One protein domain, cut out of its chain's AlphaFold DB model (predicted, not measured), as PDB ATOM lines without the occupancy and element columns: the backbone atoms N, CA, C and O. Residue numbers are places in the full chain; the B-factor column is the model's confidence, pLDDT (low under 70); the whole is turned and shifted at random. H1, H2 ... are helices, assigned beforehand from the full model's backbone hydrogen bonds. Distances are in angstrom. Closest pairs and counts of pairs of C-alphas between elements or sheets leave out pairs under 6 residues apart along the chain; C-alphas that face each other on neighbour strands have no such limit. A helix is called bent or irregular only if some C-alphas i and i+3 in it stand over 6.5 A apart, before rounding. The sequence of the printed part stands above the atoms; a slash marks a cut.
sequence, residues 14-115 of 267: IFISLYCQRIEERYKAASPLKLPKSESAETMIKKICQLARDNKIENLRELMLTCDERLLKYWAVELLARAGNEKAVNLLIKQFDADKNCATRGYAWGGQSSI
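Overview. This is residues 14 to 115 of the 267 residues of an uncharacterized protein of Gammaproteobacteria bacterium (UniProt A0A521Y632). H1, the longest helix, crosses one end of H2 beside a cluster with H4 in its middle: H2 crosses H4, H5 and H6 pack on H4, and H3 folds back along H2. Residues 25 to 31 stick out. The 102 residues with six named helices are all helix in class and compact, radius of gyration of the C-alphas 12.9 A, spanning 39 by 30 by 22 A.

Arrangement. Start at H1, residues 14 to 28, which touches residues 41 to 42 alone of H2, residues 41 to 53; closest C-alphas Cys 20 and Glu 42, 5.9 A. H2 touches H4, residues 70 to 82, at a steep tilt of 61 degrees; closest C-alphas Ile 45 and Ala 76, 5.5 A. H3, residues 57 to 64, and H2 form a hairpin. H4, H5, residues 86 to 96, and H6, residues 100 to 109, form an up-and-down bundle, each running against the one before. Every O i to N i+4 pair is within hydrogen-bond range except in H4, 7 of 9.

Along the chain. Find C-alpha 14 at (214.697, 187.288, 194.718); H1 runs 21.0 A. H6 ends at C-alpha 109, (225.639, 194.773, 186.672). H4 is only just irregular: C-alphas 73 and 76 are 6.9 A apart.

Size, cuts and confidence. The printed part has no cut. H1 to H2 is a long link. Residues 14 to 32 and 37 to 38 have pLDDT under 70.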
ATOM      1  N   ILE A  14     215.616 186.162 194.440       56.94
ATOM      2  CA  ILE A  14     214.697 187.288 194.718       56.94
ATOM      3  C   ILE A  14     214.858 188.361 193.640       56.94
ATOM      4  O   ILE A  14     213.888 188.973 193.188       56.94
ATOM      5  N   PHE A  15     216.094 188.540 193.181       61.94
ATOM      6  CA  PHE A  15     216.406 189.512 192.157       61.94
ATOM      7  C   PHE A  15     215.882 189.084 190.778       61.94
ATOM      8  O   PHE A  15     215.256 189.888 190.089       61.94
ATOM      9  N   ILE A  16     216.094 187.822 190.380       62.22
ATOM     10  CA  ILE A  16     215.564 187.284 189.117       62.22
ATOM     11  C   ILE A  16     214.045 187.464 189.056       62.22
ATOM     12  O   ILE A  16     213.538 187.873 188.014       62.22
ATOM     13  N   SER A  17     213.332 187.225 190.160       65.56
ATOM     14  CA  SER A  17     211.876 187.384 190.213       65.56
ATOM     15  C   SER A  17     211.439 188.840 189.991       65.56
ATOM     16  O   SER A  17     210.619 189.103 189.114       65.56
ATOM     17  N   LEU A  18     212.048 189.806 190.692       65.75
ATOM     18  CA  LEU A  18     211.741 191.235 190.515       65.75
ATOM     19  C   LEU A  18     212.125 191.758 189.125       65.75
ATOM     20  O   LEU A  18     211.404 192.567 188.544       65.75
ATOM     21  N   TYR A  19     213.242 191.288 188.575       68.12
ATOM     22  CA  TYR A  19     213.687 191.637 187.229       68.12
ATOM     23  C   TYR A  19     212.746 191.077 186.159       68.12
ATOM     24  O   TYR A  19     212.298 191.819 185.288       68.12
ATOM     25  N   CYS A  20     212.373 189.798 186.270       65.62
ATOM     26  CA  CYS A  20     211.375 189.186 185.395       65.62
ATOM     27  C   CYS A  20     210.032 189.912 185.509       65.62
ATOM     28  O   CYS A  20     209.404 190.165 184.487       65.62
ATOM     29  N   GLN A  21     209.623 190.317 186.714       69.25
ATOM     30  CA  GLN A  21     208.393 191.074 186.922       69.25
ATOM     31  C   GLN A  21     208.434 192.448 186.232       69.25
ATOM     32  O   GLN A  21     207.522 192.761 185.467       69.25
ATOM     33  N   ARG A  22     209.494 193.244 186.431       67.38
ATOM     34  CA  ARG A  22     209.647 194.565 185.782       67.38
ATOM     35  C   ARG A  22     209.705 194.451 184.259       67.38
ATOM     36  O   ARG A  22     209.142 195.277 183.542       67.38
ATOM     37  N   ILE A  23     210.346 193.402 183.751       65.06
ATOM     38  CA  ILE A  23     210.371 193.090 182.323       65.06
ATOM     39  C   ILE A  23     208.978 192.719 181.818       65.06
ATOM     40  O   ILE A  23     208.523 193.255 180.807       65.06
ATOM     41  N   GLU A  24     208.278 191.815 182.499       64.38
ATOM     42  CA  GLU A  24     206.919 191.433 182.127       64.38
ATOM     43  C   GLU A  24     205.983 192.648 182.131       64.38
ATOM     44  O   GLU A  24     205.155 192.773 181.233       64.38
ATOM     45  N   GLU A  25     206.133 193.568 183.084       66.25
ATOM     46  CA  GLU A  25     205.396 194.835 183.135       66.25
ATOM     47  C   GLU A  25     205.717 195.739 181.933       66.25
ATOM     48  O   GLU A  25     204.788 196.216 181.277       66.25
ATOM     49  N   ARG A  26     206.998 195.895 181.558       61.09
ATOM     50  CA  ARG A  26     207.409 196.656 180.361       61.09
ATOM     51  C   ARG A  26     206.840 196.079 179.061       61.09
ATOM     52  O   ARG A  26     206.406 196.832 178.191       61.09
ATOM     53  N   TYR A  27     206.813 194.753 178.908       59.34
ATOM     54  CA  TYR A  27     206.427 194.114 177.641       59.34
ATOM     55  C   TYR A  27     204.954 193.697 177.549       59.34
ATOM     56  O   TYR A  27     204.462 193.494 176.434       59.34
ATOM     57  N   LYS A  28     204.211 193.660 178.666       60.12
ATOM     58  CA  LYS A  28     202.741 193.515 178.661       60.12
ATOM     59  C   LYS A  28     202.047 194.639 177.887       60.12
ATOM     60  O   LYS A  28     201.009 194.387 177.283       60.12
ATOM     61  N   ALA A  29     202.623 195.842 177.870       54.19
ATOM     62  CA  ALA A  29     202.036 197.008 177.209       54.19
ATOM     63  C   ALA A  29     202.336 197.103 175.697       54.19
ATOM     64  O   ALA A  29     201.585 197.758 174.979       54.19
ATOM     65  N   ALA A  30     203.404 196.459 175.204       56.50
ATOM     66  CA  ALA A  30     203.917 196.685 173.845       56.50
ATOM     67  C   ALA A  30     203.746 195.494 172.882       56.50
ATOM     68  O   ALA A  30     203.466 195.710 171.704       56.50
ATOM     69  N   SER A  31     203.926 194.245 173.341       66.62
ATOM     70  CA  SER A  31     203.700 193.010 172.561       66.62
ATOM     71  C   SER A  31     203.893 191.770 173.447       66.62
ATOM     72  O   SER A  31     205.029 191.514 173.872       66.62
ATOM     73  N   PRO A  32     202.836 190.972 173.704       69.94
ATOM     74  CA  PRO A  32     202.905 189.846 174.631       69.94
ATOM     75  C   PRO A  32     203.924 188.792 174.179       69.94
ATOM     76  O   PRO A  32     204.084 188.522 172.989       69.94
ATOM     77  N   LEU A  33     204.636 188.207 175.145       72.12
ATOM     78  CA  LEU A  33     205.630 187.162 174.898       72.12
ATOM     79  C   LEU A  33     204.964 185.885 174.396       72.12
ATOM     80  O   LEU A  33     203.971 185.422 174.963       72.12
ATOM     81  N   LYS A  34     205.565 185.261 173.383       77.50
ATOM     82  CA  LYS A  34     205.203 183.896 173.003       77.50
ATOM     83  C   LYS A  34     205.831 182.920 174.000       77.50
ATOM     84  O   LYS A  34     207.029 182.658 173.953       77.50
ATOM     85  N   LEU A  35     205.026 182.367 174.899       74.19
ATOM     86  CA  LEU A  35     205.470 181.371 175.875       74.19
ATOM     87  C   LEU A  35     204.827 180.005 175.586       74.19
ATOM     88  O   LEU A  35     203.684 179.959 175.112       74.19
ATOM     89  N   PRO A  36     205.516 178.885 175.878       74.38
ATOM     90  CA  PRO A  36     204.876 177.577 175.923       74.38
ATOM     91  C   PRO A  36     203.688 177.611 176.889       74.38
ATOM     92  O   PRO A  36     203.728 178.273 177.927       74.38
ATOM     93  N   LYS A  37     202.605 176.897 176.559       67.19
ATOM     94  CA  LYS A  37     201.434 176.827 177.444       67.19
ATOM     95  C   LYS A  37     201.882 176.322 178.819       67.19
ATOM     96  O   LYS A  37     202.508 175.271 178.884       67.19
ATOM     97  N   SER A  38     201.498 177.036 179.882       66.38
ATOM     98  CA  SER A  38     201.736 176.741 181.312       66.38
ATOM     99  C   SER A  38     203.088 177.119 181.941       66.38
ATOM    100  O   SER A  38     203.220 176.952 183.151       66.38
ATOM    101  N   GLU A  39     204.045 177.700 181.208       78.00
ATOM    102  CA  GLU A  39     205.320 178.157 181.798       78.00
ATOM    103  C   GLU A  39     205.415 179.693 181.852       78.00
ATOM    104  O   GLU A  39     205.075 180.386 180.891       78.00
ATOM    105  N   SER A  40     205.877 180.237 182.986       83.19
ATOM    106  CA  SER A  40     206.184 181.668 183.134       83.19
ATOM    107  C   SER A  40     207.486 182.034 182.413       83.19
ATOM    108  O   SER A  40     208.333 181.170 182.164       83.19
ATOM    109  N   ALA A  41     207.683 183.325 182.115       81.81
ATOM    110  CA  ALA A  41     208.936 183.794 181.523       81.81
ATOM    111  C   ALA A  41     210.133 183.468 182.430       81.81
ATOM    112  O   ALA A  41     211.154 182.987 181.948       81.81
ATOM    113  N   GLU A  42     209.975 183.632 183.747       83.94
ATOM    114  CA  GLU A  42     211.000 183.293 184.738       83.94
ATOM    115  C   GLU A  42     211.461 181.829 184.630       83.94
ATOM    116  O   GLU A  42     212.662 181.556 184.557       83.94
ATOM    117  N   THR A  43     210.521 180.879 184.576       87.75
ATOM    118  CA  THR A  43     210.835 179.445 184.456       87.75
ATOM    119  C   THR A  43     211.597 179.155 183.166       87.75
ATOM    120  O   THR A  43     212.611 178.450 183.180       87.75
ATOM    121  N   MET A  44     211.163 179.758 182.060       89.12
ATOM    122  CA  MET A  44     211.814 179.601 180.763       89.12
ATOM    123  C   MET A  44     213.234 180.168 180.755       89.12
ATOM    124  O   MET A  44     214.155 179.507 180.280       89.12
ATOM    125  N   ILE A  45     213.441 181.357 181.323       90.31
ATOM    126  CA  ILE A  45     214.764 181.982 181.432       90.31
ATOM    127  C   ILE A  45     215.696 181.108 182.277       90.31
ATOM    128  O   ILE A  45     216.808 180.815 181.840       90.31
ATOM    129  N   LYS A  46     215.241 180.614 183.439       90.50
ATOM    130  CA  LYS A  46     216.028 179.696 184.284       90.50
ATOM    131  C   LYS A  46     216.443 178.443 183.514       90.50
ATOM    132  O   LYS A  46     217.604 178.036 183.580       90.50
ATOM    133  N   LYS A  47     215.525 177.866 182.736       93.81
ATOM    134  CA  LYS A  47     215.790 176.700 181.885       93.81
ATOM    135  C   LYS A  47     216.821 177.006 180.795       93.81
ATOM    136  O   LYS A  47     217.756 176.228 180.628       93.81
ATOM    137  N   ILE A  48     216.705 178.142 180.103       94.69
ATOM    138  CA  ILE A  48     217.687 178.587 179.097       94.69
ATOM    139  C   ILE A  48     219.066 178.760 179.743       94.69
ATOM    140  O   ILE A  48     220.049 178.223 179.233       94.69
ATOM    141  N   CYS A  49     219.140 179.446 180.887       94.31
ATOM    142  CA  CYS A  49     220.383 179.636 181.630       94.31
ATOM    143  C   CYS A  49     221.032 178.299 182.001       94.31
ATOM    144  O   CYS A  49     222.229 178.124 181.784       94.31
ATOM    145  N   GLN A  50     220.255 177.343 182.518       95.94
ATOM    146  CA  GLN A  50     220.769 176.025 182.888       95.94
ATOM    147  C   GLN A  50     221.304 175.261 181.672       95.94
ATOM    148  O   GLN A  50     222.439 174.788 181.690       95.94
ATOM    149  N   LEU A  51     220.537 175.201 180.580       97.25
ATOM    150  CA  LEU A  51     220.966 174.518 179.358       97.25
ATOM    151  C   LEU A  51     222.221 175.157 178.744       97.25
ATOM    152  O   LEU A  51     223.083 174.440 178.233       97.25
ATOM    153  N   ALA A  52     222.354 176.484 178.814       96.56
ATOM    154  CA  ALA A  52     223.543 177.197 178.351       96.56
ATOM    155  C   ALA A  52     224.776 176.893 179.218       96.56
ATOM    156  O   ALA A  52     225.852 176.643 178.676       96.56
ATOM    157  N   ARG A  53     224.620 176.853 180.551       96.19
ATOM    158  CA  ARG A  53     225.681 176.451 181.496       96.19
ATOM    159  C   ARG A  53     226.150 175.019 181.242       96.19
ATOM    160  O   ARG A  53     227.352 174.762 181.234       96.19
ATOM    161  N   ASP A  54     225.209 174.126 180.956       97.19
ATOM    162  CA  ASP A  54     225.462 172.708 180.691       97.19
ATOM    163  C   ASP A  54     225.889 172.419 179.238       97.19
ATOM    164  O   ASP A  54     226.079 171.255 178.869       97.19
ATOM    165  N   ASN A  55     226.028 173.456 178.399       96.44
ATOM    166  CA  ASN A  55     226.384 173.355 176.982       96.44
ATOM    167  C   ASN A  55     225.454 172.406 176.182       96.44
ATOM    168  O   ASN A  55     225.892 171.639 175.322       96.44
ATOM    169  N   LYS A  56     224.148 172.425 176.474       97.25
ATOM    170  CA  LYS A  56     223.125 171.586 175.821       97.25
ATOM    171  C   LYS A  56     222.525 172.295 174.604       97.25
ATOM    172  O   LYS A  56     221.370 172.713 174.620       97.25
ATOM    173  N   ILE A  57     223.331 172.441 173.551       95.56
ATOM    174  CA  ILE A  57     222.985 173.219 172.347       95.56
ATOM    175  C   ILE A  57     221.706 172.710 171.667       95.56
ATOM    176  O   ILE A  57     220.837 173.517 171.351       95.56
ATOM    177  N   GLU A  58     221.549 171.398 171.479       96.38
ATOM    178  CA  GLU A  58     220.361 170.848 170.803       96.38
ATOM    179  C   GLU A  58     219.079 171.089 171.608       96.38
ATOM    180  O   GLU A  58     218.086 171.568 171.067       96.38
ATOM    181  N   ASN A  59     219.130 170.901 172.928       95.75
ATOM    182  CA  ASN A  59     218.009 171.216 173.813       95.75
ATOM    183  C   ASN A  59     217.652 172.712 173.780       95.75
ATOM    184  O   ASN A  59     216.476 173.060 173.857       95.75
ATOM    185  N   LEU A  60     218.645 173.606 173.667       95.06
ATOM    186  CA  LEU A  60     218.394 175.038 173.473       95.06
ATOM    187  C   LEU A  60     217.696 175.303 172.133       95.06
ATOM    188  O   LEU A  60     216.723 176.052 172.112       95.06
ATOM    189  N   ARG A  61     218.142 174.677 171.035       94.88
ATOM    190  CA  ARG A  61     217.506 174.820 169.711       94.88
ATOM    191  C   ARG A  61     216.048 174.379 169.743       94.88
ATOM    192  O   ARG A  61     215.191 175.127 169.281       94.88
ATOM    193  N   GLU A  62     215.762 173.217 170.325       93.44
ATOM    194  CA  GLU A  62     214.393 172.718 170.483       93.44
ATOM    195  C   GLU A  62     213.536 173.675 171.315       93.44
ATOM    196  O   GLU A  62     212.418 174.013 170.921       93.44
ATOM    197  N   LEU A  63     214.073 174.174 172.433       91.44
ATOM    198  CA  LEU A  63     213.361 175.116 173.292       91.44
ATOM    199  C   LEU A  63     213.020 176.416 172.547       91.44
ATOM    200  O   LEU A  63     211.888 176.893 172.646       91.44
ATOM    201  N   MET A  64     213.952 176.942 171.745       89.31
ATOM    202  CA  MET A  64     213.767 178.174 170.966       89.31
ATOM    203  C   MET A  64     212.691 178.067 169.880       89.31
ATOM    204  O   MET A  64     212.142 179.086 169.472       89.31
ATOM    205  N   LEU A  65     212.313 176.862 169.442       89.56
ATOM    206  CA  LEU A  65     211.164 176.692 168.539       89.56
ATOM    207  C   LEU A  65     209.828 177.002 169.234       89.56
ATOM    208  O   LEU A  65     208.826 177.314 168.582       89.56
ATOM    209  N   THR A  66     209.800 176.900 170.564       88.19
ATOM    210  CA  THR A  66     208.569 176.936 171.363       88.19
ATOM    211  C   THR A  66     208.352 178.245 172.112       88.19
ATOM    212  O   THR A  66     207.214 178.544 172.478       88.19
ATOM    213  N   CYS A  67     209.399 179.046 172.301       85.56
ATOM    214  CA  CYS A  67     209.337 180.291 173.055       85.56
ATOM    215  C   CYS A  67     209.818 181.501 172.254       85.56
ATOM    216  O   CYS A  67     210.327 181.392 171.142       85.56
ATOM    217  N   ASP A  68     209.618 182.672 172.840       87.12
ATOM    218  CA  ASP A  68     210.079 183.944 172.315       87.12
ATOM    219  C   ASP A  68     211.612 184.029 172.336       87.12
ATOM    220  O   ASP A  68     212.243 183.753 173.361       87.12
ATOM    221  N   GLU A  69     212.219 184.439 171.223       88.38
ATOM    222  CA  GLU A  69     213.676 184.579 171.130       88.38
ATOM    223  C   GLU A  69     214.226 185.646 172.087       88.38
ATOM    224  O   GLU A  69     215.377 185.542 172.516       88.38
ATOM    225  N   ARG A  70     213.399 186.627 172.487       87.88
ATOM    226  CA  ARG A  70     213.771 187.684 173.444       87.88
ATOM    227  C   ARG A  70     214.229 187.115 174.789       87.88
ATOM    228  O   ARG A  70     215.128 187.681 175.407       87.88
ATOM    229  N   LEU A  71     213.668 185.973 175.212       89.25
ATOM    230  CA  LEU A  71     214.051 185.312 176.466       89.25
ATOM    231  C   LEU A  71     215.538 184.955 176.481       89.25
ATOM    232  O   LEU A  71     216.212 185.133 177.491       89.25
ATOM    233  N   LEU A  72     216.044 184.441 175.358       92.06
ATOM    234  CA  LEU A  72     217.438 184.043 175.218       92.06
ATOM    235  C   LEU A  72     218.307 185.242 174.857       92.06
ATOM    236  O   LEU A  72     219.312 185.489 175.528       92.06
ATOM    237  N   LYS A  73     217.924 185.959 173.793       91.94
ATOM    238  CA  LYS A  73     218.759 186.990 173.172       91.94
ATOM    239  C   LYS A  73     219.010 188.179 174.083       91.94
ATOM    240  O   LYS A  73     220.067 188.784 173.951       91.94
ATOM    241  N   TYR A  74     218.089 188.481 174.997       90.00
ATOM    242  CA  TYR A  74     218.216 189.618 175.906       90.00
ATOM    243  C   TYR A  74     218.375 189.163 177.356       90.00
ATOM    244  O   TYR A  74     219.367 189.490 177.999       90.00
ATOM    245  N   TRP A  75     217.452 188.355 177.879       89.56
ATOM    246  CA  TRP A  75     217.359 188.171 179.334       89.56
ATOM    247  C   TRP A  75     218.281 187.086 179.880       89.56
ATOM    248  O   TRP A  75     219.003 187.315 180.849       89.56
ATOM    249  N   ALA A  76     218.307 185.907 179.259       93.25
ATOM    250  CA  ALA A  76     219.171 184.823 179.714       93.25
ATOM    251  C   ALA A  76     220.655 185.187 179.569       93.25
ATOM    252  O   ALA A  76     221.443 184.919 180.476       93.25
ATOM    253  N   VAL A  77     221.038 185.824 178.454       95.50
ATOM    254  CA  VAL A  77     222.427 186.262 178.243       95.50
ATOM    255  C   VAL A  77     222.860 187.292 179.286       95.50
ATOM    256  O   VAL A  77     223.967 187.188 179.813       95.50
ATOM    257  N   GLU A  78     221.985 188.227 179.645       92.88
ATOM    258  CA  GLU A  78     222.268 189.249 180.647       92.88
ATOM    259  C   GLU A  78     222.416 188.658 182.054       92.88
ATOM    260  O   GLU A  78     223.384 188.966 182.752       92.88
ATOM    261  N   LEU A  79     221.523 187.746 182.456       92.44
ATOM    262  CA  LEU A  79     221.620 187.065 183.752       92.44
ATOM    263  C   LEU A  79     222.883 186.201 183.859       92.44
ATOM    264  O   LEU A  79     223.556 186.199 184.890       92.44
ATOM    265  N   LEU A  80     223.239 185.481 182.792       94.81
ATOM    266  CA  LEU A  80     224.476 184.699 182.758       94.81
ATOM    267  C   LEU A  80     225.718 185.592 182.820       94.81
ATOM    268  O   LEU A  80     226.682 185.230 183.495       94.81
ATOM    269  N   ALA A  81     225.692 186.744 182.149       95.12
ATOM    270  CA  ALA A  81     226.778 187.714 182.186       95.12
ATOM    271  C   ALA A  81     226.934 188.337 183.576       95.12
ATOM    272  O   ALA A  81     228.045 188.408 184.096       95.12
ATOM    273  N   ARG A  82     225.827 188.678 184.240       93.50
ATOM    274  CA  ARG A  82     225.841 189.137 185.634       93.50
ATOM    275  C   ARG A  82     226.487 188.133 186.578       93.50
ATOM    276  O   ARG A  82     227.255 188.525 187.450       93.50
ATOM    277  N   ALA A  83     226.226 186.845 186.377       92.00
ATOM    278  CA  ALA A  83     226.860 185.773 187.139       92.00
ATOM    279  C   ALA A  83     228.327 185.496 186.731       92.00
ATOM    280  O   ALA A  83     228.925 184.542 187.226       92.00
ATOM    281  N   GLY A  84     228.902 186.258 185.791       93.31
ATOM    282  CA  GLY A  84     230.269 186.058 185.299       93.31
ATOM    283  C   GLY A  84     230.453 184.780 184.473       93.31
ATOM    284  O   GLY A  84     231.573 184.298 184.313       93.31
ATOM    285  N   ASN A  85     229.378 184.182 183.944       95.06
ATOM    286  CA  ASN A  85     229.463 182.911 183.225       95.06
ATOM    287  C   ASN A  85     229.881 183.100 181.759       95.06
ATOM    288  O   ASN A  85     229.099 182.893 180.827       95.06
ATOM    289  N   GLU A  86     231.146 183.464 181.551       95.19
ATOM    290  CA  GLU A  86     231.697 183.786 180.230       95.19
ATOM    291  C   GLU A  86     231.496 182.683 179.195       95.19
ATOM    292  O   GLU A  86     231.244 182.960 178.021       95.19
ATOM    293  N   LYS A  87     231.605 181.416 179.609       96.00
ATOM    294  CA  LYS A  87     231.449 180.273 178.702       96.00
ATOM    295  C   LYS A  87     230.023 180.191 178.162       96.00
ATOM    296  O   LYS A  87     229.851 180.088 176.949       96.00
ATOM    297  N   ALA A  88     229.023 180.279 179.039       97.38
ATOM    298  CA  ALA A  88     227.621 180.238 178.637       97.38
ATOM    299  C   ALA A  88     227.233 181.480 177.819       97.38
ATOM    300  O   ALA A  88     226.589 181.350 176.782       97.38
ATOM    301  N   VAL A  89     227.688 182.672 178.217       96.56
ATOM    302  CA  VAL A  89     227.437 183.915 177.466       96.56
ATOM    303  C   VAL A  89     228.028 183.842 176.059       96.56
ATOM    304  O   VAL A  89     227.333 184.106 175.080       96.56
ATOM    305  N   ASN A  90     229.290 183.423 175.927       95.75
ATOM    306  CA  ASN A  90     229.935 183.274 174.623       95.75
ATOM    307  C   ASN A  90     229.242 182.228 173.744       95.75
ATOM    308  O   ASN A  90     229.185 182.404 172.528       95.75
ATOM    309  N   LEU A  91     228.718 181.154 174.340       97.06
ATOM    310  CA  LEU A  91     227.899 180.175 173.633       97.06
ATOM    311  C   LEU A  91     226.632 180.828 173.082       97.06
ATOM    312  O   LEU A  91     226.373 180.702 171.887       97.06
ATOM    313  N   LEU A  92     225.878 181.555 173.914       97.12
ATOM    314  CA  LEU A  92     224.644 182.219 173.489       97.12
ATOM    315  C   LEU A  92     224.902 183.251 172.384       97.12
ATOM    316  O   LEU A  92     224.209 183.245 171.370       97.12
ATOM    317  N   ILE A  93     225.945 184.072 172.517       95.88
ATOM    318  CA  ILE A  93     226.314 185.067 171.501       95.88
ATOM    319  C   ILE A  93     226.706 184.386 170.181       95.88
ATOM    320  O   ILE A  93     226.250 184.792 169.118       95.88
ATOM    321  N   LYS A  94     227.549 183.346 170.219       95.94
ATOM    322  CA  LYS A  94     228.088 182.728 168.992       95.94
ATOM    323  C   LYS A  94     227.100 181.807 168.281       95.94
ATOM    324  O   LYS A  94     227.161 181.704 167.062       95.94
ATOM    325  N   GLN A  95     226.264 181.086 169.027       96.12
ATOM    326  CA  GLN A  95     225.401 180.034 168.475       96.12
ATOM    327  C   GLN A  95     223.955 180.482 168.271       96.12
ATOM    328  O   GLN A  95     223.257 179.906 167.438       96.12
ATOM    329  N   PHE A  96     223.508 181.488 169.024       95.38
ATOM    330  CA  PHE A  96     222.112 181.930 169.050       95.38
ATOM    331  C   PHE A  96     221.955 183.435 168.804       95.38
ATOM    332  O   PHE A  96     220.850 183.955 168.954       95.38
ATOM    333  N   ASP A  97     223.037 184.118 168.409       95.19
ATOM    334  CA  ASP A  97     223.047 185.553 168.100       95.19
ATOM    335  C   ASP A  97     222.457 186.393 169.245       95.19
ATOM    336  O   ASP A  97     221.628 187.282 169.049       95.19
ATOM    337  N   ALA A  98     222.825 186.036 170.481       95.31
ATOM    338  CA  ALA A  98     222.423 186.798 171.653       95.31
ATOM    339  C   ALA A  98     223.074 188.185 171.662       95.31
ATOM    340  O   ALA A  98     224.211 188.369 171.210       95.31
ATOM    341  N   ASP A  99     222.351 189.152 172.216       93.75
ATOM    342  CA  ASP A  99     222.729 190.551 172.163       93.75
ATOM    343  C   ASP A  99     223.955 190.833 173.049       93.75
ATOM    344  O   ASP A  99     223.993 190.557 174.254       93.75
ATOM    345  N   LYS A 100     224.995 191.396 172.428       94.31
ATOM    346  CA  LYS A 100     226.267 191.707 173.096       94.31
ATOM    347  C   LYS A 100     226.153 192.891 174.052       94.31
ATOM    348  O   LYS A 100     226.921 192.962 175.012       94.31
ATOM    349  N   ASN A 101     225.237 193.818 173.799       93.38
ATOM    350  CA  ASN A 101     224.980 194.947 174.678       93.38
ATOM    351  C   ASN A 101     224.232 194.485 175.937       93.38
ATOM    352  O   ASN A 101     224.638 194.865 177.032       93.38
ATOM    353  N   CYS A 102     223.263 193.568 175.820       92.38
ATOM    354  CA  CYS A 102     222.645 192.911 176.983       92.38
ATOM    355  C   CYS A 102     223.679 192.134 177.812       92.38
ATOM    356  O   CYS A 102     223.702 192.237 179.038       92.38
ATOM    357  N   ALA A 103     224.598 191.412 177.159       94.81
ATOM    358  CA  ALA A 103     225.713 190.769 177.853       94.81
ATOM    359  C   ALA A 103     226.616 191.791 178.571       94.81
ATOM    360  O   ALA A 103     226.996 191.587 179.719       94.81
ATOM    361  N   THR A 104     226.942 192.908 177.914       95.69
ATOM    362  CA  THR A 104     227.752 193.996 178.488       95.69
ATOM    363  C   THR A 104     227.097 194.576 179.736       95.69
ATOM    364  O   THR A 104     227.750 194.672 180.776       95.69
ATOM    365  N   ARG A 105     225.808 194.922 179.638       94.12
ATOM    366  CA  ARG A 105     225.014 195.430 180.756       94.12
ATOM    367  C   ARG A 105     224.994 194.432 181.905       94.12
ATOM    368  O   ARG A 105     225.280 194.810 183.034       94.12
ATOM    369  N   GLY A 106     224.791 193.147 181.609       93.81
ATOM    370  CA  GLY A 106     224.842 192.070 182.598       93.81
ATOM    371  C   GLY A 106     226.189 191.971 183.310       93.81
ATOM    372  O   GLY A 106     226.229 191.972 184.536       93.81
ATOM    373  N   TYR A 107     227.308 191.953 182.583       95.50
ATOM    374  CA  TYR A 107     228.636 191.941 183.206       95.50
ATOM    375  C   TYR A 107     228.865 193.161 184.104       95.50
ATOM    376  O   TYR A 107     229.358 193.005 185.219       95.50
ATOM    377  N   ALA A 108     228.483 194.358 183.652       95.56
ATOM    378  CA  ALA A 108     228.626 195.583 184.442       95.56
ATOM    379  C   ALA A 108     227.758 195.526 185.699       95.56
ATOM    380  O   ALA A 108     228.224 195.811 186.798       95.56
ATOM    381  N   TRP A 109     226.537 195.024 185.559       94.31
ATOM    382  CA  TRP A 109     225.639 194.773 186.672       94.31
ATOM    383  C   TRP A 109     226.211 193.813 187.709       94.31
ATOM    384  O   TRP A 109     226.092 194.030 188.914       94.31
ATOM    385  N   GLY A 110     226.884 192.763 187.249       92.38
ATOM    386  CA  GLY A 110     227.572 191.807 188.107       92.38
ATOM    387  C   GLY A 110     228.894 192.305 188.690       92.38
ATOM    388  O   GLY A 110     229.550 191.525 189.374       92.38
ATOM    389  N   GLY A 111     229.327 193.536 188.391       93.56
ATOM    390  CA  GLY A 111     230.631 194.060 188.813       93.56
ATOM    391  C   GLY A 111     231.813 193.367 188.128       93.56
ATOM    392  O   GLY A 111     232.926 193.349 188.648       93.56
ATOM    393  N   GLN A 112     231.595 192.759 186.959       93.75
ATOM    394  CA  GLN A 112     232.588 191.960 186.239       93.75
ATOM    395  C   GLN A 112     233.553 192.843 185.424       93.75
ATOM    396  O   GLN A 112     233.739 192.673 184.215       93.75
ATOM    397  N   SER A 113     234.173 193.820 186.092       88.00
ATOM    398  CA  SER A 113     235.019 194.854 185.482       88.00
ATOM    399  C   SER A 113     236.223 194.288 184.714       88.00
ATOM    400  O   SER A 113     236.628 194.866 183.704       88.00
ATOM    401  N   SER A 114     236.765 193.136 185.128       87.88
ATOM    402  CA  SER A 114     237.866 192.450 184.432       87.88
ATOM    403  C   SER A 114     237.462 191.947 183.041       87.88
ATOM    404  O   SER A 114     238.190 192.164 182.074       87.88
ATOM    405  N   ILE A 115     236.273 191.350 182.916       88.81
ATOM    406  CA  ILE A 115     235.719 190.871 181.641       88.81
ATOM    407  C   ILE A 115     235.446 192.059 180.709       88.81
ATOM    408  O   ILE A 115     235.749 192.038 179.512       88.81
TER     409      ILE A 115